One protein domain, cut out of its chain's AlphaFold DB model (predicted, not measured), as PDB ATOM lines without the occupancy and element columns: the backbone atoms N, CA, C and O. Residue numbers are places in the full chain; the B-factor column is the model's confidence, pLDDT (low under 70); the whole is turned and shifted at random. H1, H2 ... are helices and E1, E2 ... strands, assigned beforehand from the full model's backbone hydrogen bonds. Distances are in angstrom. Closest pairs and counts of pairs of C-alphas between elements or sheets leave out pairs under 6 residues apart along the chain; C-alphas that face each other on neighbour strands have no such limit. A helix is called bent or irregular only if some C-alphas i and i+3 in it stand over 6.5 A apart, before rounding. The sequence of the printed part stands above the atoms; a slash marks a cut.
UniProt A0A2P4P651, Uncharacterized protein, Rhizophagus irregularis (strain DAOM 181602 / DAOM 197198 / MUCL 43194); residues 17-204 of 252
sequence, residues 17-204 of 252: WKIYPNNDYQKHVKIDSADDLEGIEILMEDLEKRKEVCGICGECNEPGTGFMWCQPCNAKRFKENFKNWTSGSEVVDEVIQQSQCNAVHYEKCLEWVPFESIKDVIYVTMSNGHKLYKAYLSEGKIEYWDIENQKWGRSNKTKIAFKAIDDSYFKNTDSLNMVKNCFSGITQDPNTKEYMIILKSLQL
ATOM      1  N   TRP A  17     193.299 135.846 277.487       86.06
ATOM      2  CA  TRP A  17     193.687 137.006 278.280       86.06
ATOM      3  C   TRP A  17     193.137 136.889 279.695       86.06
ATOM      4  O   TRP A  17     191.980 136.522 279.908       86.06
ATOM      5  N   LYS A  18     193.967 137.241 280.672       79.69
ATOM      6  CA  LYS A  18     193.499 137.493 282.034       79.69
ATOM      7  C   LYS A  18     193.075 138.955 282.110       79.69
ATOM      8  O   LYS A  18     193.784 139.819 281.615       79.69
ATOM      9  N   ILE A  19     191.906 139.236 282.673       76.44
ATOM     10  CA  ILE A  19     191.392 140.602 282.835       76.44
ATOM     11  C   ILE A  19     191.222 140.824 284.331       76.44
ATOM     12  O   ILE A  19     190.492 140.074 284.980       76.44
ATOM     13  N   TYR A  20     191.911 141.828 284.868       71.75
ATOM     14  CA  TYR A  20     191.835 142.197 286.278       71.75
ATOM     15  C   TYR A  20     191.162 143.570 286.406       71.75
ATOM     16  O   TYR A  20     191.404 144.422 285.556       71.75
ATOM     17  N   PRO A  21     190.350 143.827 287.449       56.59
ATOM     18  CA  PRO A  21     189.499 145.021 287.544       56.59
ATOM     19  C   PRO A  21     190.209 146.372 287.367       56.59
ATOM     20  O   PRO A  21     189.575 147.322 286.919       56.59
ATOM     21  N   ASN A  22     191.511 146.452 287.664       57.25
ATOM     22  CA  ASN A  22     192.272 147.701 287.594       57.25
ATOM     23  C   ASN A  22     193.353 147.720 286.501       57.25
ATOM     24  O   ASN A  22     193.980 148.749 286.295       57.25
ATOM     25  N   ASN A  23     193.602 146.612 285.793       57.56
ATOM     26  CA  ASN A  23     194.703 146.469 284.820       57.56
ATOM     27  C   ASN A  23     196.114 146.870 285.321       57.56
ATOM     28  O   ASN A  23     197.042 146.876 284.511       57.56
ATOM     29  N   ASP A  24     196.298 147.176 286.612       55.88
ATOM     30  CA  ASP A  24     197.529 147.765 287.157       55.88
ATOM     31  C   ASP A  24     198.748 146.899 286.813       55.88
ATOM     32  O   ASP A  24     199.657 147.346 286.120       55.88
ATOM     33  N   TYR A  25     198.700 145.597 287.109       55.81
ATOM     34  CA  TYR A  25     199.790 144.651 286.820       55.81
ATOM     35  C   TYR A  25     200.183 144.562 285.338       55.81
ATOM     36  O   TYR A  25     201.319 144.247 284.997       55.81
ATOM     37  N   GLN A  26     199.245 144.837 284.437       58.66
ATOM     38  CA  GLN A  26     199.397 144.612 283.001       58.66
ATOM     39  C   GLN A  26     199.983 145.827 282.271       58.66
ATOM     40  O   GLN A  26     200.192 145.776 281.057       58.66
ATOM     41  N   LYS A  27     200.256 146.911 283.007       57.94
ATOM     42  CA  LYS A  27     200.976 148.100 282.533       57.94
ATOM     43  C   LYS A  27     202.437 148.144 283.000       57.94
ATOM     44  O   LYS A  27     203.158 149.056 282.610       57.94
ATOM     45  N   HIS A  28     202.881 147.180 283.811       63.72
ATOM     46  CA  HIS A  28     204.203 147.184 284.458       63.72
ATOM     47  C   HIS A  28     205.209 146.187 283.863       63.72
ATOM     48  O   HIS A  28     206.245 145.922 284.473       63.72
ATOM     49  N   VAL A  29     204.936 145.631 282.675       62.25
ATOM     50  CA  VAL A  29     205.930 144.803 281.976       62.25
ATOM     51  C   VAL A  29     207.049 145.698 281.441       62.25
ATOM     52  O   VAL A  29     206.772 146.647 280.704       62.25
ATOM     53  N   LYS A  30     208.306 145.406 281.792       66.56
ATOM     54  CA  LYS A  30     209.496 146.171 281.371       66.56
ATOM     55  C   LYS A  30     210.523 145.272 280.682       66.56
ATOM     56  O   LYS A  30     210.579 144.071 280.933       66.56
ATOM     57  N   ILE A  31     211.312 145.871 279.786       61.31
ATOM     58  CA  ILE A  31     212.379 145.182 279.043       61.31
ATOM     59  C   ILE A  31     213.618 144.984 279.933       61.31
ATOM     60  O   ILE A  31     214.214 143.923 279.841       61.31
ATOM     61  N   ASP A  32     213.917 145.929 280.840       54.12
ATOM     62  CA  ASP A  32     215.019 145.872 281.819       54.12
ATOM     63  C   ASP A  32     214.597 146.493 283.173       54.12
ATOM     64  O   ASP A  32     213.698 147.340 283.222       54.12
ATOM     65  N   SER A  33     215.262 146.099 284.268       48.06
ATOM     66  CA  SER A  33     214.960 146.449 285.674       48.06
ATOM     67  C   SER A  33     215.417 147.853 286.124       48.06
ATOM     68  O   SER A  33     215.818 148.028 287.271       48.06
ATOM     69  N   ALA A  34     215.479 148.841 285.229       48.09
ATOM     70  CA  ALA A  34     216.255 150.066 285.479       48.09
ATOM     71  C   ALA A  34     215.487 151.243 286.115       48.09
ATOM     72  O   ALA A  34     216.088 152.288 286.339       48.09
ATOM     73  N   ASP A  35     214.194 151.100 286.418       47.09
ATOM     74  CA  ASP A  35     213.369 152.217 286.895       47.09
ATOM     75  C   ASP A  35     212.709 151.879 288.238       47.09
ATOM     76  O   ASP A  35     211.614 151.319 288.249       47.09
ATOM     77  N   ASP A  36     213.351 152.273 289.344       43.41
ATOM     78  CA  ASP A  36     212.804 152.231 290.706       43.41
ATOM     79  C   ASP A  36     211.499 153.051 290.802       43.41
ATOM     80  O   ASP A  36     211.512 154.265 291.012       43.41
ATOM     81  N   LEU A  37     210.350 152.391 290.659       45.03
ATOM     82  CA  LEU A  37     209.043 152.923 291.050       45.03
ATOM     83  C   LEU A  37     208.252 151.818 291.756       45.03
ATOM     84  O   LEU A  37     208.076 150.736 291.204       45.03
ATOM     85  N   GLU A  38     207.771 152.104 292.971       43.50
ATOM     86  CA  GLU A  38     206.960 151.195 293.793       43.50
ATOM     87  C   GLU A  38     205.743 150.664 293.014       43.50
ATOM     88  O   GLU A  38     204.742 151.351 292.806       43.50
ATOM     89  N   GLY A  39     205.844 149.411 292.578       50.16
ATOM     90  CA  GLY A  39     204.828 148.663 291.849       50.16
ATOM     91  C   GLY A  39     205.338 147.253 291.547       50.16
ATOM     92  O   GLY A  39     206.537 146.991 291.620       50.16
ATOM     93  N   ILE A  40     204.441 146.312 291.240       56.69
ATOM     94  CA  ILE A  40     204.853 144.953 290.850       56.69
ATOM     95  C   ILE A  40     205.471 145.020 289.449       56.69
ATOM     96  O   ILE A  40     204.747 145.085 288.456       56.69
ATOM     97  N   GLU A  41     206.799 145.006 289.371       65.88
ATOM     98  CA  GLU A  41     207.532 144.939 288.108       65.88
ATOM     99  C   GLU A  41     207.509 143.520 287.539       65.88
ATOM    100  O   GLU A  41     207.796 142.548 288.240       65.88
ATOM    101  N   ILE A  42     207.167 143.388 286.256       70.12
ATOM    102  CA  ILE A  42     207.204 142.104 285.552       70.12
ATOM    103  C   ILE A  42     208.267 142.204 284.468       70.12
ATOM    104  O   ILE A  42     208.132 142.978 283.518       70.12
ATOM    105  N   LEU A  43     209.328 141.414 284.594       78.31
ATOM    106  CA  LEU A  43     210.360 141.357 283.567       78.31
ATOM    107  C   LEU A  43     209.811 140.669 282.316       78.31
ATOM    108  O   LEU A  43     209.106 139.661 282.390       78.31
ATOM    109  N   MET A  44     210.149 141.208 281.148       79.25
ATOM    110  CA  MET A  44     209.709 140.675 279.859       79.25
ATOM    111  C   MET A  44     210.141 139.210 279.645       79.25
ATOM    112  O   MET A  44     209.448 138.457 278.956       79.25
ATOM    113  N   GLU A  45     211.249 138.797 280.256       84.44
ATOM    114  CA  GLU A  45     211.794 137.434 280.228       84.44
ATOM    115  C   GLU A  45     211.101 136.444 281.180       84.44
ATOM    116  O   GLU A  45     211.206 135.235 280.975       84.44
ATOM    117  N   ASP A  46     210.333 136.921 282.169       86.69
ATOM    118  CA  ASP A  46     209.591 136.058 283.095       86.69
ATOM    119  C   ASP A  46     208.290 135.554 282.447       86.69
ATOM    120  O   ASP A  46     207.198 136.115 282.597       86.69
ATOM    121  N   LEU A  47     208.425 134.482 281.666       89.19
ATOM    122  CA  LEU A  47     207.323 133.879 280.918       89.19
ATOM    123  C   LEU A  47     206.208 133.346 281.827       89.19
ATOM    124  O   LEU A  47     205.031 133.474 281.478       89.19
ATOM    125  N   GLU A  48     206.550 132.782 282.988       89.25
ATOM    126  CA  GLU A  48     205.563 132.242 283.927       89.25
ATOM    127  C   GLU A  48     204.758 133.372 284.573       89.25
ATOM    128  O   GLU A  48     203.522 133.324 284.577       89.25
ATOM    129  N   LYS A  49     205.418 134.452 285.013       86.00
ATOM    130  CA  LYS A  49     204.711 135.606 285.576       86.00
ATOM    131  C   LYS A  49     203.858 136.321 284.538       86.00
ATOM    132  O   LYS A  49     202.708 136.678 284.808       86.00
ATOM    133  N   ARG A  50     204.366 136.475 283.312       88.38
ATOM    134  CA  ARG A  50     203.582 137.018 282.193       88.38
ATOM    135  C   ARG A  50     202.353 136.170 281.892       88.38
ATOM    136  O   ARG A  50     201.287 136.723 281.633       88.38
ATOM    137  N   LYS A  51     202.463 134.844 281.948       89.12
ATOM    138  CA  LYS A  51     201.329 133.936 281.739       89.12
ATOM    139  C   LYS A  51     200.278 134.074 282.839       89.12
ATOM    140  O   LYS A  51     199.086 134.083 282.533       89.12
ATOM    141  N   GLU A  52     200.706 134.221 284.091       86.69
ATOM    142  CA  GLU A  52     199.828 134.456 285.246       86.69
ATOM    143  C   GLU A  52     199.054 135.784 285.122       86.69
ATOM    144  O   GLU A  52     197.844 135.844 285.369       86.69
ATOM    145  N   VAL A  53     199.742 136.849 284.697       85.19
ATOM    146  CA  VAL A  53     199.213 138.223 284.716       85.19
ATOM    147  C   VAL A  53     198.542 138.636 283.407       85.19
ATOM    148  O   VAL A  53     197.479 139.253 283.411       85.19
ATOM    149  N   CYS A  54     199.138 138.336 282.260       86.62
ATOM    150  CA  CYS A  54     198.612 138.754 280.959       86.62
ATOM    151  C   CYS A  54     197.739 137.665 280.323       86.62
ATOM    152  O   CYS A  54     196.814 137.971 279.572       86.62
ATOM    153  N   GLY A  55     197.983 136.395 280.648       90.31
ATOM    154  CA  GLY A  55     197.377 135.257 279.960       90.31
ATOM    155  C   GLY A  55     198.140 134.873 278.692       90.31
ATOM    156  O   GLY A  55     199.294 135.258 278.513       90.31
ATOM    157  N   ILE A  56     197.498 134.093 277.818       92.38
ATOM    158  CA  ILE A  56     198.108 133.564 276.587       92.38
ATOM    159  C   ILE A  56     197.500 134.232 275.352       92.38
ATOM    160  O   ILE A  56     196.275 134.343 275.226       92.38
ATOM    161  N   CYS A  57     198.373 134.640 274.431       93.06
ATOM    162  CA  CYS A  57     198.004 135.173 273.130       93.06
ATOM    163  C   CYS A  57     197.435 134.071 272.232       93.06
ATOM    164  O   CYS A  57     198.089 133.054 272.010       93.06
ATOM    165  N   GLY A  58     196.251 134.298 271.660       91.25
ATOM    166  CA  GLY A  58     195.619 133.325 270.765       91.25
ATOM    167  C   GLY A  58     196.360 133.128 269.436       91.25
ATOM    168  O   GLY A  58     196.275 132.057 268.849       91.25
ATOM    169  N   GLU A  59     197.101 134.134 268.956       92.62
ATOM    170  CA  GLU A  59     197.798 134.086 267.659       92.62
ATOM    171  C   GLU A  59     199.096 133.265 267.696       92.62
ATOM    172  O   GLU A  59     199.369 132.517 266.758       92.62
ATOM    173  N   CYS A  60     199.904 133.400 268.754       94.31
ATOM    174  CA  CYS A  60     201.217 132.748 268.849       94.31
ATOM    175  C   CYS A  60     201.341 131.708 269.969       94.31
ATOM    176  O   CYS A  60     202.363 131.036 270.030       94.31
ATOM    177  N   ASN A  61     200.330 131.561 270.832       93.50
ATOM    178  CA  ASN A  61     200.338 130.687 272.015       93.50
ATOM    179  C   ASN A  61     201.412 131.007 273.073       93.50
ATOM    180  O   ASN A  61     201.617 130.221 273.994       93.50
ATOM    181  N   GLU A  62     202.038 132.182 272.993       93.38
ATOM    182  CA  GLU A  62     202.978 132.685 273.999       93.38
ATOM    183  C   GLU A  62     202.277 133.591 275.027       93.38
ATOM    184  O   GLU A  62     201.196 134.132 274.747       93.38
ATOM    185  N   PRO A  63     202.879 133.815 276.211       92.62
ATOM    186  CA  PRO A  63     202.367 134.773 277.183       92.62
ATOM    187  C   PRO A  63     202.164 136.174 276.594       92.62
ATOM    188  O   PRO A  63     202.961 136.654 275.784       92.62
ATOM    189  N   GLY A  64     201.119 136.878 277.027       91.25
ATOM    190  CA  GLY A  64     200.934 138.298 276.716       91.25
ATOM    191  C   GLY A  64     202.035 139.174 277.322       91.25
ATOM    192  O   GLY A  64     202.837 138.720 278.136       91.25
ATOM    193  N   THR A  65     202.088 140.436 276.910       89.56
ATOM    194  CA  THR A  65     203.065 141.431 277.400       89.56
ATOM    195  C   THR A  65     202.410 142.633 278.064       89.56
ATOM    196  O   THR A  65     203.098 143.509 278.568       89.56
ATOM    197  N   GLY A  66     201.083 142.686 278.053       85.75
ATOM    198  CA  GLY A  66     200.307 143.703 278.733       85.75
ATOM    199  C   GLY A  66     198.820 143.448 278.566       85.75
ATOM    200  O   GLY A  66     198.410 142.370 278.122       85.75
ATOM    201  N   PHE A  67     198.005 144.445 278.906       84.31
ATOM    202  CA  PHE A  67     196.550 144.320 278.851       84.31
ATOM    203  C   PHE A  67     196.089 144.026 277.421       84.31
ATOM    204  O   PHE A  67     196.183 144.887 276.550       84.31
ATOM    205  N   MET A  68     195.631 142.791 277.185       89.31
ATOM    206  CA  MET A  68     195.196 142.304 275.870       89.31
ATOM    207  C   MET A  68     196.215 142.579 274.743       89.31
ATOM    208  O   MET A  68     195.847 142.831 273.593       89.31
ATOM    209  N   TRP A  69     197.510 142.545 275.075       92.62
ATOM    210  CA  TRP A  69     198.597 142.921 274.175       92.62
ATOM    211  C   TRP A  69     199.639 141.806 274.064       92.62
ATOM    212  O   TRP A  69     200.047 141.207 275.061       92.62
ATOM    213  N   CYS A  70     200.106 141.555 272.841       94.19
ATOM    214  CA  CYS A  70     201.211 140.645 272.552       94.19
ATOM    215  C   CYS A  70     202.235 141.380 271.694       94.19
ATOM    216  O   CYS A  70     202.010 141.578 270.499       94.19
ATOM    217  N   GLN A  71     203.355 141.782 272.299       94.50
ATOM    218  CA  GLN A  71     204.380 142.554 271.600       94.50
ATOM    219  C   GLN A  71     204.889 141.863 270.320       94.50
ATOM    220  O   GLN A  71     204.875 142.533 269.290       94.50
ATOM    221  N   PRO A  72     205.228 140.555 270.290       94.94
ATOM    222  CA  PRO A  72     205.702 139.923 269.056       94.94
ATOM    223  C   PRO A  72     204.676 139.958 267.914       94.94
ATOM    224  O   PRO A  72     205.022 140.276 266.774       94.94
ATOM    225  N   CYS A  73     203.401 139.676 268.214       96.25
ATOM    226  CA  CYS A  73     202.332 139.673 267.211       96.25
ATOM    227  C   CYS A  73     202.029 141.091 266.713       96.25
ATOM    228  O   CYS A  73     201.939 141.326 265.507       96.25
ATOM    229  N   ASN A  74     201.929 142.053 267.631       96.31
ATOM    230  CA  ASN A  74     201.633 143.441 267.294       96.31
ATOM    231  C   ASN A  74     202.795 144.096 266.535       96.31
ATOM    232  O   ASN A  74     202.553 144.756 265.529       96.31
ATOM    233  N   ALA A  75     204.048 143.840 266.924       96.75
ATOM    234  CA  ALA A  75     205.228 144.327 266.210       96.75
ATOM    235  C   ALA A  75     205.281 143.805 264.768       96.75
ATOM    236  O   ALA A  75     205.564 144.571 263.846       96.75
ATOM    237  N   LYS A  76     204.973 142.518 264.550       97.75
ATOM    238  CA  LYS A  76     204.862 141.950 263.199       97.75
ATOM    239  C   LYS A  76     203.792 142.679 262.381       97.75
ATOM    240  O   LYS A  76     204.071 143.107 261.263       97.75
ATOM    241  N   ARG A  77     202.607 142.880 262.959       96.62
ATOM    242  CA  ARG A  77     201.485 143.568 262.304       96.62
ATOM    243  C   ARG A  77     201.811 145.012 261.934       96.62
ATOM    244  O   ARG A  77     201.477 145.456 260.840       96.62
ATOM    245  N   PHE A  78     202.486 145.740 262.821       97.38
ATOM    246  CA  PHE A  78     202.940 147.096 262.534       97.38
ATOM    247  C   PHE A  78     203.951 147.117 261.385       97.38
ATOM    248  O   PHE A  78     203.742 147.859 260.428       97.38
ATOM    249  N   LYS A  79     204.967 146.240 261.409       97.81
ATOM    250  CA  LYS A  79     205.971 146.130 260.333       97.81
ATOM    251  C   LYS A  79     205.351 145.880 258.961       97.81
ATOM    252  O   LYS A  79     205.770 146.480 257.977       97.81
ATOM    253  N   GLU A  80     204.330 145.030 258.891       97.06
ATOM    254  CA  GLU A  80     203.593 144.760 257.649       97.06
ATOM    255  C   GLU A  80     202.835 145.996 257.125       97.06
ATOM    256  O   GLU A  80     202.626 146.124 255.914       97.06
ATOM    257  N   ASN A  81     202.471 146.922 258.019       96.56
ATOM    258  CA  ASN A  81     201.719 148.138 257.717       96.56
ATOM    259  C   ASN A  81     202.593 149.388 257.483       96.56
ATOM    260  O   ASN A  81     202.064 150.396 257.025       96.56
ATOM    261  N   PHE A  82     203.904 149.358 257.753       96.56
ATOM    262  CA  PHE A  82     204.779 150.538 257.603       96.56
ATOM    263  C   PHE A  82     204.807 151.108 256.184       96.56
ATOM    264  O   PHE A  82     204.940 152.307 256.003       96.56
ATOM    265  N   LYS A  83     204.605 150.270 255.168       95.44
ATOM    266  CA  LYS A  83     204.513 150.713 253.768       95.44
ATOM    267  C   LYS A  83     203.207 151.442 253.414       95.44
ATOM    268  O   LYS A  83     203.097 151.966 252.312       95.44
ATOM    269  N   ASN A  84     202.202 151.413 254.295       95.50
ATOM    270  CA  ASN A  84     200.860 151.936 254.016       95.50
ATOM    271  C   ASN A  84     200.641 153.356 254.553       95.50
ATOM    272  O   ASN A  84     199.583 153.934 254.316       95.50
ATOM    273  N   TRP A  85     201.599 153.918 255.288       95.12
ATOM    274  CA  TRP A  85     201.532 155.285 255.788       95.12
ATOM    275  C   TRP A  85     202.935 155.886 255.856       95.12
ATOM    276  O   TRP A  85     203.923 155.176 255.995       95.12
ATOM    277  N   THR A  86     203.011 157.206 255.761       94.56
ATOM    278  CA  THR A  86     204.210 157.989 256.069       94.56
ATOM    279  C   THR A  86     203.756 159.328 256.626       94.56
ATOM    280  O   THR A  86     202.704 159.846 256.238       94.56
ATOM    281  N   SER A  87     204.539 159.880 257.540       92.38
ATOM    282  CA  SER A  87     204.366 161.240 258.038       92.38
ATOM    283  C   SER A  87     204.949 162.303 257.104       92.38
ATOM    284  O   SER A  87     204.780 163.495 257.357       92.38
ATOM    285  N   GLY A  88     205.671 161.893 256.053       91.94
ATOM    286  CA  GLY A  88     206.457 162.780 255.196       91.94
ATOM    287  C   GLY A  88     207.841 163.137 255.755       91.94
ATOM    288  O   GLY A  88     208.587 163.836 255.071       91.94
ATOM    289  N   SER A  89     208.202 162.652 256.949       90.69
ATOM    290  CA  SER A  89     209.527 162.823 257.556       90.69
ATOM    291  C   SER A  89     210.081 161.470 257.995       90.69
ATOM    292  O   SER A  89     209.514 160.811 258.867       90.69
ATOM    293  N   GLU A  90     211.214 161.063 257.414       91.44
ATOM    294  CA  GLU A  90     211.880 159.790 257.737       91.44
ATOM    295  C   GLU A  90     212.210 159.691 259.230       91.44
ATOM    296  O   GLU A  90     212.018 158.646 259.842       91.44
ATOM    297  N   VAL A  91     212.613 160.808 259.844       89.31
ATOM    298  CA  VAL A  91     212.926 160.863 261.278       89.31
ATOM    299  C   VAL A  91     211.681 160.559 262.111       89.31
ATOM    300  O   VAL A  91     211.735 159.747 263.028       89.31
ATOM    301  N   VAL A  92     210.545 161.187 261.800       88.94
ATOM    302  CA  VAL A  92     209.289 160.965 262.535       88.94
ATOM    303  C   VAL A  92     208.788 159.535 262.337       88.94
ATOM    304  O   VAL A  92     208.370 158.890 263.303       88.94
ATOM    305  N   ASP A  93     208.878 159.025 261.109       93.25
ATOM    306  CA  ASP A  93     208.505 157.653 260.778       93.25
ATOM    307  C   ASP A  93     209.341 156.653 261.588       93.25
ATOM    308  O   ASP A  93     208.770 155.772 262.230       93.25
ATOM    309  N   GLU A  94     210.664 156.828 261.659       92.00
ATOM    310  CA  GLU A  94     211.556 155.983 262.462       92.00
ATOM    311  C   GLU A  94     211.179 155.974 263.952       92.00
ATOM    312  O   GLU A  94     211.124 154.906 264.570       92.00
ATOM    313  N   VAL A  95     210.861 157.138 264.537       89.25
ATOM    314  CA  VAL A  95     210.443 157.236 265.948       89.25
ATOM    315  C   VAL A  95     209.164 156.438 266.208       89.25
ATOM    316  O   VAL A  95     209.092 155.661 267.169       89.25
ATOM    317  N   ILE A  96     208.152 156.615 265.357       92.06
ATOM    318  CA  ILE A  96     206.860 155.934 265.493       92.06
ATOM    319  C   ILE A  96     207.036 154.428 265.278       92.06
ATOM    320  O   ILE A  96     206.581 153.634 266.102       92.06
ATOM    321  N   GLN A  97     207.745 154.022 264.224       94.81
ATOM    322  CA  GLN A  97     207.988 152.615 263.899       94.81
ATOM    323  C   GLN A  97     208.771 151.899 265.007       94.81
ATOM    324  O   GLN A  97     208.419 150.775 265.378       94.81
ATOM    325  N   GLN A  98     209.795 152.543 265.580       92.56
ATOM    326  CA  GLN A  98     210.556 151.992 266.701       92.56
ATOM    327  C   GLN A  98     209.671 151.827 267.945       92.56
ATOM    328  O   GLN A  98     209.724 150.786 268.601       92.56
ATOM    329  N   SER A  99     208.835 152.821 268.261       91.50
ATOM    330  CA  SER A  99     207.883 152.721 269.373       91.50
ATOM    331  C   SER A  99     206.881 151.584 269.161       91.50
ATOM    332  O   SER A  99     206.704 150.764 270.058       91.50
ATOM    333  N   GLN A 100     206.293 151.464 267.970       94.19
ATOM    334  CA  GLN A 100     205.343 150.403 267.624       94.19
ATOM    335  C   GLN A 100     205.966 149.003 267.692       94.19
ATOM    336  O   GLN A 100     205.346 148.072 268.207       94.19
ATOM    337  N   CYS A 101     207.207 148.845 267.218       93.88
ATOM    338  CA  CYS A 101     207.917 147.566 267.276       93.88
ATOM    339  C   CYS A 101     208.248 147.136 268.706       93.88
ATOM    340  O   CYS A 101     208.271 145.940 268.977       93.88
ATOM    341  N   ASN A 102     208.515 148.080 269.609       90.69
ATOM    342  CA  ASN A 102     208.977 147.789 270.968       90.69
ATOM    343  C   ASN A 102     207.865 147.896 272.024       90.69
ATOM    344  O   ASN A 102     208.110 147.649 273.203       90.69
ATOM    345  N   ALA A 103     206.645 148.260 271.625       89.56
ATOM    346  CA  ALA A 103     205.530 148.451 272.539       89.56
ATOM    347  C   ALA A 103     205.139 147.138 273.229       89.56
ATOM    348  O   ALA A 103     204.571 146.232 272.618       89.56
ATOM    349  N   VAL A 104     205.404 147.064 274.532       88.31
ATOM    350  CA  VAL A 104     204.980 145.963 275.409       88.31
ATOM    351  C   VAL A 104     203.499 146.060 275.798       88.31
ATOM    352  O   VAL A 104     202.864 145.038 276.043       88.31
ATOM    353  N   HIS A 105     202.924 147.263 275.751       87.19
ATOM    354  CA  HIS A 105     201.491 147.533 275.880       87.19
ATOM    355  C   HIS A 105     201.120 148.824 275.133       87.19
ATOM    356  O   HIS A 105     201.994 149.604 274.745       87.19
ATOM    357  N   TYR A 106     199.820 149.073 274.950       87.12
ATOM    358  CA  TYR A 106     199.316 150.166 274.109       87.12
ATOM    359  C   TYR A 106     199.795 151.565 274.536       87.12
ATOM    360  O   TYR A 106     200.047 152.413 273.691       87.12
ATOM    361  N   GLU A 107     199.997 151.828 275.832       84.12
ATOM    362  CA  GLU A 107     200.474 153.144 276.302       84.12
ATOM    363  C   GLU A 107     201.946 153.432 275.964       84.12
ATOM    364  O   GLU A 107     202.389 154.568 276.137       84.12
ATOM    365  N   LYS A 108     202.708 152.424 275.524       85.75
ATOM    366  CA  LYS A 108     204.081 152.566 275.008       85.75
ATOM    367  C   LYS A 108     204.123 152.563 273.472       85.75
ATOM    368  O   LYS A 108     205.207 152.591 272.892       85.75
ATOM    369  N   CYS A 109     202.960 152.513 272.823       90.00
ATOM    370  CA  CYS A 109     202.801 152.492 271.378       90.00
ATOM    371  C   CYS A 109     202.426 153.889 270.870       90.00
ATOM    372  O   CYS A 109     201.304 154.344 271.075       90.00
ATOM    373  N   LEU A 110     203.347 154.557 270.178       91.31
ATOM    374  CA  LEU A 110     203.049 155.791 269.459       91.31
ATOM    375  C   LEU A 110     202.295 155.477 268.170       91.31
ATOM    376  O   LEU A 110     202.644 154.568 267.415       91.31
ATOM    377  N   GLU A 111     201.261 156.261 267.907       92.38
ATOM    378  CA  GLU A 111     200.463 156.157 266.694       92.38
ATOM    379  C   GLU A 111     200.717 157.353 265.770       92.38
ATOM    380  O   GLU A 111     200.737 158.499 266.222       92.38
ATOM    381  N   TRP A 112     200.878 157.096 264.468       94.44
ATOM    382  CA  TRP A 112     200.695 158.139 263.461       94.44
ATOM    383  C   TRP A 112     199.199 158.389 263.283       94.44
ATOM    384  O   TRP A 112     198.460 157.491 262.877       94.44
ATOM    385  N   VAL A 113     198.757 159.602 263.597       92.81
ATOM    386  CA  VAL A 113     197.351 160.000 263.551       92.81
ATOM    387  C   VAL A 113     197.151 160.961 262.382       92.81
ATOM    388  O   VAL A 113     197.662 162.083 262.431       92.81
ATOM    389  N   PRO A 114     196.388 160.577 261.344       92.81
ATOM    390  CA  PRO A 114     196.002 161.502 260.287       92.81
ATOM    391  C   PRO A 114     195.258 162.707 260.871       92.81
ATOM    392  O   PRO A 114     194.386 162.553 261.733       92.81
ATOM    393  N   PHE A 115     195.612 163.916 260.438       91.56
ATOM    394  CA  PHE A 115     195.090 165.145 261.040       91.56
ATOM    395  C   PHE A 115     193.569 165.269 260.893       91.56
ATOM    396  O   PHE A 115     192.891 165.793 261.773       91.56
ATOM    397  N   GLU A 116     192.999 164.718 259.823       91.81
ATOM    398  CA  GLU A 116     191.559 164.660 259.589       91.81
ATOM    399  C   GLU A 116     190.783 163.877 260.661       91.81
ATOM    400  O   GLU A 116     189.586 164.128 260.845       91.81
ATOM    401  N   SER A 117     191.442 162.980 261.400       91.31
ATOM    402  CA  SER A 117     190.864 162.246 262.535       91.31
ATOM    403  C   SER A 117     190.758 163.105 263.802       91.31
ATOM    404  O   SER A 117     190.180 162.678 264.806       91.31
ATOM    405  N   ILE A 118     191.286 164.331 263.772       90.00
ATOM    406  CA  ILE A 118     191.237 165.293 264.870       90.00
ATOM    407  C   ILE A 118     190.140 166.327 264.594       90.00
ATOM    408  O   ILE A 118     190.095 166.960 263.541       90.00
ATOM    409  N   LYS A 119     189.226 166.498 265.554       90.06
ATOM    410  CA  LYS A 119     188.065 167.398 265.465       90.06
ATOM    411  C   LYS A 119     188.110 168.481 266.537       90.06
ATOM    412  O   LYS A 119     188.685 168.280 267.605       90.06
ATOM    413  N   ASP A 120     187.449 169.601 266.254       88.00
ATOM    414  CA  ASP A 120     187.259 170.728 267.177       88.00
ATOM    415  C   ASP A 120     188.580 171.274 267.750       88.00
ATOM    416  O   ASP A 120     188.714 171.486 268.957       88.00
ATOM    417  N   VAL A 121     189.577 171.473 266.878       87.12
ATOM    418  CA  VAL A 121     190.882 172.035 267.255       87.12
ATOM    419  C   VAL A 121     190.711 173.479 267.719       87.12
ATOM    420  O   VAL A 121     190.342 174.357 266.943       87.12
ATOM    421  N   ILE A 122     191.000 173.729 268.994       85.19
ATOM    422  CA  ILE A 122     190.881 175.044 269.626       85.19
ATOM    423  C   ILE A 122     192.209 175.388 270.293       85.19
ATOM    424  O   ILE A 122     192.709 174.633 271.129       85.19
ATOM    425  N   TYR A 123     192.768 176.547 269.952       84.94
ATOM    426  CA  TYR A 123     193.935 177.099 270.635       84.94
ATOM    427  C   TYR A 123     193.609 177.417 272.100       84.94
ATOM    428  O   TYR A 123     192.564 178.001 272.394       84.94
ATOM    429  N   VAL A 124     194.494 177.013 273.015       83.75
ATOM    430  CA  VAL A 124     194.336 177.216 274.461       83.75
ATOM    431  C   VAL A 124     195.276 178.310 274.953       83.75
ATOM    432  O   VAL A 124     194.812 179.300 275.508       83.75
ATOM    433  N   THR A 125     196.588 178.128 274.784       79.88
ATOM    434  CA  THR A 125     197.604 179.065 275.288       79.88
ATOM    435  C   THR A 125     198.979 178.816 274.654       79.88
ATOM    436  O   THR A 125     199.180 177.830 273.943       79.88
ATOM    437  N   MET A 126     199.939 179.707 274.913       79.94
ATOM    438  CA  MET A 126     201.371 179.455 274.734       79.94
ATOM    439  C   MET A 126     201.962 178.968 276.060       79.94
ATOM    440  O   MET A 126     201.784 179.623 277.081       79.94
ATOM    441  N   SER A 127     202.709 177.866 276.045       68.75
ATOM    442  CA  SER A 127     203.480 177.390 277.199       68.75
ATOM    443  C   SER A 127     204.898 177.028 276.771       68.75
ATOM    444  O   SER A 127     205.090 176.300 275.793       68.75
ATOM    445  N   ASN A 128     205.898 177.572 277.470       71.50
ATOM    446  CA  ASN A 128     207.327 177.364 277.197       71.50
ATOM    447  C   ASN A 128     207.712 177.557 275.719       71.50
ATOM    448  O   ASN A 128     208.490 176.787 275.168       71.50
ATOM    449  N   GLY A 129     207.131 178.559 275.054       71.81
ATOM    450  CA  GLY A 129     207.408 178.846 273.641       71.81
ATOM    451  C   GLY A 129     206.655 177.970 272.635       71.81
ATOM    452  O   GLY A 129     206.841 178.147 271.437       71.81
ATOM    453  N   HIS A 130     205.756 177.090 273.081       74.81
ATOM    454  CA  HIS A 130     204.960 176.242 272.196       74.81
ATOM    455  C   HIS A 130     203.462 176.496 272.337       74.81
ATOM    456  O   HIS A 130     202.951 176.740 273.432       74.81
ATOM    457  N   LYS A 131     202.741 176.394 271.217       77.50
ATOM    458  CA  LYS A 131     201.278 176.478 271.192       77.50
ATOM    459  C   LYS A 131     200.680 175.194 271.755       77.50
ATOM    460  O   LYS A 131     201.063 174.101 271.333       77.50
ATOM    461  N   LEU A 132     199.724 175.350 272.664       78.69
ATOM    462  CA  LEU A 132     198.905 174.276 273.206       78.69
ATOM    463  C   LEU A 132     197.483 174.397 272.663       78.69
ATOM    464  O   LEU A 132     196.875 175.471 272.697       78.69
ATOM    465  N   TYR A 133     196.942 173.274 272.210       80.31
ATOM    466  CA  TYR A 133     195.585 173.174 271.682       80.31
ATOM    467  C   TYR A 133     194.797 172.110 272.432       80.31
ATOM    468  O   TYR A 133     195.378 171.176 272.975       80.31
ATOM    469  N   LYS A 134     193.470 172.217 272.412       83.88
ATOM    470  CA  LYS A 134     192.550 171.141 272.785       83.88
ATOM    471  C   LYS A 134     191.831 170.653 271.533       83.88
ATOM    472  O   LYS A 134     191.466 171.465 270.688       83.88
ATOM    473  N   ALA A 135     191.617 169.348 271.432       85.69
ATOM    474  CA  ALA A 135     190.851 168.752 270.344       85.69
ATOM    475  C   ALA A 135     190.267 167.399 270.766       85.69
ATOM    476  O   ALA A 135     190.478 166.937 271.892       85.69
ATOM    477  N   TYR A 136     189.571 166.743 269.845       85.75
ATOM    478  CA  TYR A 136     189.085 165.382 270.016       85.75
ATOM    479  C   TYR A 136     189.623 164.446 268.942       85.75
ATOM    480  O   TYR A 136     189.530 164.753 267.757       85.75
ATOM    481  N   LEU A 137     190.093 163.270 269.355       87.88
ATOM    482  CA  LEU A 137     190.399 162.172 268.440       87.88
ATOM    483  C   LEU A 137     189.123 161.366 268.176       87.88
ATOM    484  O   LEU A 137     188.575 160.779 269.112       87.88
ATOM    485  N   SER A 138     188.630 161.356 266.934       87.06
ATOM    486  CA  SER A 138     187.318 160.779 266.599       87.06
ATOM    487  C   SER A 138     187.253 159.267 266.783       87.06
ATOM    488  O   SER A 138     186.252 158.763 267.280       87.06
ATOM    489  N   GLU A 139     188.321 158.559 266.417       85.88
ATOM    490  CA  GLU A 139     188.391 157.095 266.509       85.88
ATOM    491  C   GLU A 139     188.966 156.598 267.840       85.88
ATOM    492  O   GLU A 139     188.987 155.397 268.082       85.88
ATOM    493  N   GLY A 140     189.430 157.509 268.701       87.50
ATOM    494  CA  GLY A 140     190.166 157.166 269.915       87.50
ATOM    495  C   GLY A 140     191.541 156.538 269.652       87.50
ATOM    496  O   GLY A 140     191.977 156.355 268.512       87.50
ATOM    497  N   LYS A 141     192.257 156.243 270.739       87.50
ATOM    498  CA  LYS A 141     193.605 155.652 270.695       87.50
ATOM    499  C   LYS A 141     193.523 154.131 270.602       87.50
ATOM    500  O   LYS A 141     192.567 153.545 271.106       87.50
ATOM    501  N   ILE A 142     194.538 153.496 270.028       91.25
ATOM    502  CA  ILE A 142     194.693 152.035 270.080       91.25
ATOM    503  C   ILE A 142     194.802 151.568 271.543       91.25
ATOM    504  O   ILE A 142     195.550 152.149 272.329       91.25
ATOM    505  N   GLU A 143     194.081 150.500 271.894       89.50
ATOM    506  CA  GLU A 143     194.141 149.863 273.220       89.50
ATOM    507  C   GLU A 143     194.529 148.381 273.150       89.50
ATOM    508  O   GLU A 143     195.289 147.905 273.989       89.50
ATOM    509  N   TYR A 144     194.060 147.641 272.142       91.81
ATOM    510  CA  TYR A 144     194.375 146.218 271.975       91.81
ATOM    511  C   TYR A 144     194.131 145.747 270.539       91.81
ATOM    512  O   TYR A 144     193.520 146.452 269.735       91.81
ATOM    513  N   TRP A 145     194.585 144.537 270.210       93.94
ATOM    514  CA  TRP A 145     194.233 143.876 268.954       93.94
ATOM    515  C   TRP A 145     193.101 142.872 269.173       93.94
ATOM    516  O   TRP A 145     193.224 141.934 269.966       93.94
ATOM    517  N   ASP A 146     191.994 143.065 268.463       92.19
ATOM    518  CA  ASP A 146     190.885 142.124 268.430       92.19
ATOM    519  C   ASP A 146     191.189 141.036 267.397       92.19
ATOM    520  O   ASP A 146     191.034 141.236 266.191       92.19
ATOM    521  N   ILE A 147     191.651 139.882 267.881       88.75
ATOM    522  CA  ILE A 147     192.027 138.741 267.037       88.75
ATOM    523  C   ILE A 147     190.816 138.148 266.314       88.75
ATOM    524  O   ILE A 147     190.950 137.695 265.179       88.75
ATOM    525  N   GLU A 148     189.630 138.161 266.922       88.25
ATOM    526  CA  GLU A 148     188.443 137.565 266.299       88.25
ATOM    527  C   GLU A 148     187.979 138.406 265.105       88.25
ATOM    528  O   GLU A 148     187.633 137.866 264.052       88.25
ATOM    529  N   ASN A 149     188.019 139.733 265.253       91.25
ATOM    530  CA  ASN A 149     187.598 140.673 264.216       91.25
ATOM    531  C   ASN A 149     188.743 141.185 263.331       91.25
ATOM    532  O   ASN A 149     188.481 141.927 262.385       91.25
ATOM    533  N   GLN A 150     189.989 140.806 263.631       90.50
ATOM    534  CA  GLN A 150     191.202 141.236 262.931       90.50
ATOM    535  C   GLN A 150     191.272 142.765 262.768       90.50
ATOM    536  O   GLN A 150     191.507 143.288 261.676       90.50
ATOM    537  N   LYS A 151     191.036 143.493 263.867       94.44
ATOM    538  CA  LYS A 151     191.061 144.964 263.898       94.44
ATOM    539  C   LYS A 151     191.607 145.501 265.218       94.44
ATOM    540  O   LYS A 151     191.557 144.834 266.248       94.44
ATOM    541  N   TRP A 152     192.083 146.745 265.204       94.25
ATOM    542  CA  TRP A 152     192.466 147.440 266.431       94.25
ATOM    543  C   TRP A 152     191.222 147.808 267.244       94.25
ATOM    544  O   TRP A 152     190.321 148.485 266.746       94.25
ATOM    545  N   GLY A 153     191.187 147.364 268.499       93.44
ATOM    546  CA  GLY A 153     190.290 147.887 269.518       93.44
ATOM    547  C   GLY A 153     190.793 149.255 269.960       93.44
ATOM    548  O   GLY A 153     191.975 149.410 270.288       93.44
ATOM    549  N   ARG A 154     189.909 150.250 269.924       91.50
ATOM    550  CA  ARG A 154     190.229 151.637 270.255       91.50
ATOM    551  C   ARG A 154     189.376 152.138 271.408       91.50
ATOM    552  O   ARG A 154     188.259 151.661 271.617       91.50
ATOM    553  N   SER A 155     189.900 153.131 272.115       86.06
ATOM    554  CA  SER A 155     189.148 153.875 273.116       86.06
ATOM    555  C   SER A 155     187.998 154.659 272.473       86.06
ATOM    556  O   SER A 155     187.970 154.902 271.269       86.06
ATOM    557  N   ASN A 156     187.091 155.182 273.296       80.62
ATOM    558  CA  ASN A 156     186.116 156.169 272.833       80.62
ATOM    559  C   ASN A 156     186.785 157.503 272.444       80.62
ATOM    560  O   ASN A 156     187.971 157.735 272.726       80.62
ATOM    561  N   LYS A 157     185.986 158.405 271.847       77.75
ATOM    562  CA  LYS A 157     186.358 159.800 271.557       77.75
ATOM    563  C   LYS A 157     187.074 160.401 272.766       77.75
ATOM    564  O   LYS A 157     186.497 160.518 273.844       77.75
ATOM    565  N   THR A 158     188.338 160.768 272.582       69.62
ATOM    566  CA  THR A 158     189.215 161.197 273.680       69.62
ATOM    567  C   THR A 158     189.626 162.646 273.479       69.62
ATOM    568  O   THR A 158     189.969 163.049 272.364       69.62
ATOM    569  N   LYS A 159     189.578 163.432 274.560       69.12
ATOM    570  CA  LYS A 159     190.124 164.790 274.580       69.12
ATOM    571  C   LYS A 159     191.642 164.695 274.526       69.12
ATOM    572  O   LYS A 159     192.258 164.036 275.360       69.12
ATOM    573  N   ILE A 160     192.220 165.369 273.550       70.31
ATOM    574  CA  ILE A 160     193.657 165.419 273.349       70.31
ATOM    575  C   ILE A 160     194.144 166.852 273.457       70.31
ATOM    576  O   ILE A 160     193.384 167.812 273.298       70.31
ATOM    577  N   ALA A 161     195.440 166.972 273.670       67.56
ATOM    578  CA  ALA A 161     196.155 168.189 273.386       67.56
ATOM    579  C   ALA A 161     197.445 167.864 272.696       67.56
ATOM    580  O   ALA A 161     197.955 166.746 272.789       67.56
ATOM    581  N   PHE A 162     197.963 168.874 272.027       73.75
ATOM    582  CA  PHE A 162     199.202 168.736 271.322       73.75
ATOM    583  C   PHE A 162     200.040 169.989 271.386       73.75
ATOM    584  O   PHE A 162     199.538 171.108 271.510       73.75
ATOM    585  N   LYS A 163     201.340 169.728 271.324       68.38
ATOM    586  CA  LYS A 163     202.419 170.698 271.317       68.38
ATOM    587  C   LYS A 163     203.001 170.726 269.908       68.38
ATOM    588  O   LYS A 163     203.421 169.677 269.416       68.38
ATOM    589  N   ALA A 164     202.998 171.900 269.280       67.56
ATOM    590  CA  ALA A 164     203.638 172.101 267.984       67.56
ATOM    591  C   ALA A 164     205.164 171.995 268.126       67.56
ATOM    592  O   ALA A 164     205.759 172.617 269.019       67.56
ATOM    593  N   ILE A 165     205.772 171.196 267.258       72.75
ATOM    594  CA  ILE A 165     207.204 170.924 267.197       72.75
ATOM    595  C   ILE A 165     207.664 170.837 265.737       72.75
ATOM    596  O   ILE A 165     206.871 170.580 264.831       72.75
ATOM    597  N   ASP A 166     208.957 171.050 265.526       70.88
ATOM    598  CA  ASP A 166     209.619 170.826 264.243       70.88
ATOM    599  C   ASP A 166     210.364 169.477 264.228       70.88
ATOM    600  O   ASP A 166     210.540 168.822 265.259       70.88
ATOM    601  N   ASP A 167     210.837 169.066 263.051       67.81
ATOM    602  CA  ASP A 167     211.600 167.827 262.844       67.81
ATOM    603  C   ASP A 167     212.873 167.745 263.696       67.81
ATOM    604  O   ASP A 167     213.357 166.650 263.995       67.81
ATOM    605  N   SER A 168     213.453 168.887 264.081       73.06
ATOM    606  CA  SER A 168     214.676 168.911 264.887       73.06
ATOM    607  C   SER A 168     214.429 168.400 266.306       73.06
ATOM    608  O   SER A 168     215.330 167.807 266.903       73.06
ATOM    609  N   TYR A 169     213.192 168.517 266.800       75.12
ATOM    610  CA  TYR A 169     212.776 167.991 268.096       75.12
ATOM    611  C   TYR A 169     213.003 166.478 268.212       75.12
ATOM    612  O   TYR A 169     213.462 165.991 269.241       75.12
ATOM    613  N   PHE A 170     212.751 165.725 267.138       73.19
ATOM    614  CA  PHE A 170     212.900 164.265 267.132       73.19
ATOM    615  C   PHE A 170     214.345 163.787 266.978       73.19
ATOM    616  O   PHE A 170     214.642 162.631 267.266       73.19
ATOM    617  N   LYS A 171     215.261 164.671 266.564       73.50
ATOM    618  CA  LYS A 171     216.696 164.360 266.453       73.50
ATOM    619  C   LYS A 171     217.409 164.409 267.805       73.50
ATOM    620  O   LYS A 171     218.527 163.916 267.924       73.50
ATOM    621  N   ASN A 172     216.785 165.013 268.816       73.75
ATOM    622  CA  ASN A 172     217.334 165.113 270.161       73.75
ATOM    623  C   ASN A 172     216.920 163.894 271.011       73.75
ATOM    624  O   ASN A 172     215.734 163.619 271.198       73.75
ATOM    625  N   THR A 173     217.905 163.182 271.564       62.22
ATOM    626  CA  THR A 173     217.712 161.967 272.374       62.22
ATOM    627  C   THR A 173     216.882 162.189 273.638       62.22
ATOM    628  O   THR A 173     216.075 161.330 273.994       62.22
ATOM    629  N   ASP A 174     217.009 163.347 274.286       64.94
ATOM    630  CA  ASP A 174     216.253 163.671 275.504       64.94
ATOM    631  C   ASP A 174     214.772 163.892 275.175       64.94
ATOM    632  O   ASP A 174     213.871 163.420 275.877       64.94
ATOM    633  N   SER A 175     214.515 164.538 274.036       62.97
ATOM    634  CA  SER A 175     213.164 164.740 273.507       62.97
ATOM    635  C   SER A 175     212.519 163.411 273.101       62.97
ATOM    636  O   SER A 175     211.336 163.199 273.364       62.97
ATOM    637  N   LEU A 176     213.297 162.470 272.560       63.75
ATOM    638  CA  LEU A 176     212.831 161.127 272.210       63.75
ATOM    639  C   LEU A 176     212.378 160.315 273.437       63.75
ATOM    640  O   LEU A 176     211.345 159.642 273.395       63.75
ATOM    641  N   ASN A 177     213.126 160.386 274.541       61.81
ATOM    642  CA  ASN A 177     212.759 159.707 275.786       61.81
ATOM    643  C   ASN A 177     211.484 160.296 276.399       61.81
ATOM    644  O   ASN A 177     210.613 159.548 276.853       61.81
ATOM    645  N   MET A 178     211.319 161.619 276.332       59.19
ATOM    646  CA  MET A 178     210.067 162.270 276.716       59.19
ATOM    647  C   MET A 178     208.908 161.784 275.831       59.19
ATOM    648  O   MET A 178     207.851 161.411 276.345       59.19
ATOM    649  N   VAL A 179     209.131 161.710 274.509       62.47
ATOM    650  CA  VAL A 179     208.165 161.219 273.510       62.47
ATOM    651  C   VAL A 179     207.662 159.803 273.832       62.47
ATOM    652  O   VAL A 179     206.460 159.537 273.775       62.47
ATOM    653  N   LYS A 180     208.550 158.910 274.272       62.03
ATOM    654  CA  LYS A 180     208.220 157.508 274.587       62.03
ATOM    655  C   LYS A 180     207.367 157.321 275.849       62.03
ATOM    656  O   LYS A 180     206.618 156.349 275.938       62.03
ATOM    657  N   ASN A 181     207.459 158.222 276.827       61.03
ATOM    658  CA  ASN A 181     206.783 158.047 278.120       61.03
ATOM    659  C   ASN A 181     205.460 158.821 278.226       61.03
ATOM    660  O   ASN A 181     204.496 158.337 278.833       61.03
ATOM    661  N   CYS A 182     205.376 159.976 277.573       63.09
ATOM    662  CA  CYS A 182     204.362 160.991 277.856       63.09
ATOM    663  C   CYS A 182     203.222 161.064 276.821       63.09
ATOM    664  O   CYS A 182     202.174 161.664 277.074       63.09
ATOM    665  N   PHE A 183     203.388 160.427 275.663       69.38
ATOM    666  CA  PHE A 183     202.563 160.713 274.492       69.38
ATOM    667  C   PHE A 183     201.850 159.479 273.944       69.38
ATOM    668  O   PHE A 183     202.230 158.345 274.222       69.38
ATOM    669  N   SER A 184     200.761 159.719 273.215       79.94
ATOM    670  CA  SER A 184     199.910 158.675 272.622       79.94
ATOM    671  C   SER A 184     199.996 158.633 271.095       79.94
ATOM    672  O   SER A 184     199.590 157.650 270.490       79.94
ATOM    673  N   GLY A 185     200.521 159.678 270.452       89.25
ATOM    674  CA  GLY A 185     200.644 159.718 268.998       89.25
ATOM    675  C   GLY A 185     201.233 161.018 268.471       89.25
ATOM    676  O   GLY A 185     201.507 161.938 269.240       89.25
ATOM    677  N   ILE A 186     201.434 161.079 267.162       90.75
ATOM    678  CA  ILE A 186     201.974 162.224 266.425       90.75
ATOM    679  C   ILE A 186     201.086 162.465 265.202       90.75
ATOM    680  O   ILE A 186     200.599 161.522 264.586       90.75
ATOM    681  N   THR A 187     200.879 163.729 264.854       91.81
ATOM    682  CA  THR A 187     200.166 164.166 263.650       91.81
ATOM    683  C   THR A 187     200.914 165.334 263.000       91.81
ATOM    684  O   THR A 187     201.844 165.877 263.600       91.81
ATOM    685  N   GLN A 188     200.504 165.751 261.804       91.19
ATOM    686  CA  GLN A 188     201.016 166.952 261.142       91.19
ATOM    687  C   GLN A 188     199.857 167.806 260.637       91.19
ATOM    688  O   GLN A 188     198.964 167.296 259.964       91.19
ATOM    689  N   ASP A 189     199.888 169.109 260.916       87.12
ATOM    690  CA  ASP A 189     198.920 170.039 260.334       87.12
ATOM    691  C   ASP A 189     199.172 170.137 258.816       87.12
ATOM    692  O   ASP A 189     200.261 170.547 258.394       87.12
ATOM    693  N   PRO A 190     198.197 169.800 257.956       88.62
ATOM    694  CA  PRO A 190     198.393 169.848 256.515       88.62
ATOM    695  C   PRO A 190     198.622 171.272 255.985       88.62
ATOM    696  O   PRO A 190     199.215 171.404 254.910       88.62
ATOM    697  N   ASN A 191     198.190 172.310 256.710       86.88
ATOM    698  CA  ASN A 191     198.315 173.716 256.330       86.88
ATOM    699  C   ASN A 191     199.653 174.313 256.771       86.88
ATOM    700  O   ASN A 191     200.330 174.942 255.962       86.88
ATOM    701  N   THR A 192     200.034 174.130 258.040       85.06
ATOM    702  CA  THR A 192     201.268 174.732 258.585       85.06
ATOM    703  C   THR A 192     202.494 173.843 258.411       85.06
ATOM    704  O   THR A 192     203.613 174.340 258.496       85.06
ATOM    705  N   LYS A 193     202.292 172.543 258.148       86.25
ATOM    706  CA  LYS A 193     203.321 171.489 258.140       86.25
ATOM    707  C   LYS A 193     203.999 171.261 259.491       86.25
ATOM    708  O   LYS A 193     204.960 170.500 259.567       86.25
ATOM    709  N   GLU A 194     203.478 171.861 260.559       84.00
ATOM    710  CA  GLU A 194     203.975 171.649 261.916       84.00
ATOM    711  C   GLU A 194     203.574 170.254 262.412       84.00
ATOM    712  O   GLU A 194     202.411 169.843 262.293       84.00
ATOM    713  N   TYR A 195     204.532 169.538 263.000       86.94
ATOM    714  CA  TYR A 195     204.254 168.294 263.703       86.94
ATOM    715  C   TYR A 195     203.682 168.592 265.083       86.94
ATOM    716  O   TYR A 195     204.016 169.578 265.740       86.94
ATOM    717  N   MET A 196     202.793 167.721 265.533       85.94
ATOM    718  CA  MET A 196     202.043 167.894 266.764       85.94
ATOM    719  C   MET A 196     202.016 166.573 267.514       85.94
ATOM    720  O   MET A 196     201.547 165.564 266.990       85.94
ATOM    721  N   ILE A 197     202.515 166.573 268.752       84.62
ATOM    722  CA  ILE A 197     202.511 165.364 269.581       84.62
ATOM    723  C   ILE A 197     201.269 165.339 270.462       84.62
ATOM    724  O   ILE A 197     201.026 166.283 271.205       84.62
ATOM    725  N   ILE A 198     200.522 164.243 270.424       84.31
ATOM    726  CA  ILE A 198     199.313 163.998 271.206       84.31
ATOM    727  C   ILE A 198     199.694 163.567 272.628       84.31
ATOM    728  O   ILE A 198     200.241 162.483 272.843       84.31
ATOM    729  N   LEU A 199     199.373 164.408 273.608       76.62
ATOM    730  CA  LEU A 199     199.634 164.182 275.030       76.62
ATOM    731  C   LEU A 199     198.661 163.163 275.633       76.62
ATOM    732  O   LEU A 199     197.465 163.161 275.322       76.62
ATOM    733  N   LYS A 200     199.155 162.323 276.553       68.12
ATOM    734  CA  LYS A 200     198.278 161.524 277.424       68.12
ATOM    735  C   LYS A 200     197.459 162.468 278.306       68.12
ATOM    736  O   LYS A 200     198.001 163.421 278.858       68.12
ATOM    737  N   SER A 201     196.166 162.173 278.478       55.84
ATOM    738  CA  SER A 201     195.218 163.032 279.209       55.84
ATOM    739  C   SER A 201     195.737 163.502 280.573       55.84
ATOM    740  O   SER A 201     195.459 164.633 280.936       55.84
ATOM    741  N   LEU A 202     196.517 162.692 281.299       48.09
ATOM    742  CA  LEU A 202     197.078 163.040 282.615       48.09
ATOM    743  C   LEU A 202     198.005 164.269 282.606       48.09
ATOM    744  O   LEU A 202     198.129 164.926 283.624       48.09
ATOM    745  N   GLN A 203     198.622 164.618 281.477       50.41
ATOM    746  CA  GLN A 203     199.566 165.745 281.392       50.41
ATOM    747  C   GLN A 203     198.924 167.067 280.979       50.41
ATOM    748  O   GLN A 203     199.588 168.097 280.932       50.41
ATOM    749  N   LEU A 204     197.630 167.046 280.661       47.41
ATOM    750  CA  LEU A 204     196.866 168.273 280.443       47.41
ATOM    751  C   LEU A 204     196.284 168.861 281.711       47.41
ATOM    752  O   LEU A 204     195.854 170.013 281.718       47.41
TER     753      LEU A 204
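What this domain is: This is residues 17 to 204 of the 252 residues of an uncharacterized protein of Rhizophagus irregularis (strain DAOM 181602 / DAOM 197198 / MUCL 43194) (UniProt A0A2P4P651). A strongly twisted sheet of five strands, E1 E2 E5 E7 E6, makes one end of the domain, and a loop-rich lobe of residues 17 to 70 with the small helices H1 and H2 makes the other. Between these ends lie a helical hairpin, H3 and H4, and a small strand hairpin, E3 and E4; the short helices H5 and H6 sit near the E7 and E6 part of the sheet. The printed part has 188 residues, with six named helices and seven named strands in the order H1 H2 H3 H4 E1 E2 E3 E4 E5 H5 H6 E6 E7, and its class is mixed, helices and strands. Both sheets are antiparallel, the larger in the order E1 - E2 - E5 - E7 - E6, the smaller E3 - E4. The whole is compact, with a radius of gyration of the C-alphas of 17.0 A and spans of 49 by 38 by 31 A.

Where its parts are: In the larger sheet, E1 covers residues 118 to 127 and is 21.2 A long, from C-alpha 118 at (191.237, 165.293, 264.870); it bends by 70 degrees at residue 121. E2, residues 130 to 137, is 20.6 A long and bends by 56 degrees at residue 134. E5 is residues 158 to 165, 21.5 A, E7 residues 195 to 199, 12.9 A, and E6 residues 183 to 188, 14.8 A. E7 ends at C-alpha 199, (199.634, 164.182, 275.030). The small sheet has E3, residues 142 to 146, and E4, residues 151 to 154. H3, residues 71 to 84, is 20.2 A long and irregular, with C-alphas 80 and 83 7.2 A apart. H4, residues 90 to 102, is 18.1 A, H6, residues 173 to 182, is 14.5 A, and H5 is residues 167 to 171. H1 is residues 24 to 27, beginning at C-alpha 24, (197.529, 147.765, 287.157), and H2 is residues 47 to 53.

How they stand to each other: E1 and E6 are the edge strands of the larger sheet. E1 and E2 form a hairpin, with N 122 and O 134 2.9 A apart. E2 and E5 have N 160 and O 135 at 2.9 A, E5 and E7 have N 165 and O 195 at 2.8 A, and the hairpin E6 and E7 has N 184 and O 198 at 2.8 A. Residues 111 to 112 pair with residues 185 to 186 of E6, parallel. E5, H5 H6 and E6 make a split strand-helix-strand unit, two strands running the same way with E7 between them, and its crossover is right-handed. H6 only grazes the sheet, with residues 179 to 182, and H4 only grazes it, with residues 92 to 96. With residues 91 to 95 alone, H4 touches H5, the closest C-alphas being those of Val 92 and Phe 170, 6.7 A. With residues 97 to 102 alone, H4 touches H3, the C-alphas of Ala 75 and Cys 101 being closest at 4.3 A; this helical hairpin has a shallow tilt of 25 degrees, opposite ways. In the hairpin E3 and E4, N 153 and O 144 are 2.8 A apart. H1 and H2 are close but not clearly touching, with the C-alphas of Gln 26 and Val 53 closest at 6.6 A; both are apart from H4, for instance. In H2, H4 and H6 every O i to N i+4 pair is within hydrogen-bond range; in H3 it is 8 of 10, in H5 0 of 1 beside 2 of 2 O i to N i+3 pairs, and H1 is too short for such a pair.

The domain as a whole: The two C-alphas farthest apart are those of Glu 48 and Asn 191, 50.3 A. The printed part has no cut. The long links are H1 to H2, with 19 residues, H2 to H3, with 17, and H4 to E1, with 15. The mean pLDDT of the printed part is 80.9; 44 residues are under 70, among them residues 21 to 41, 173 to 183 and 200 to 204.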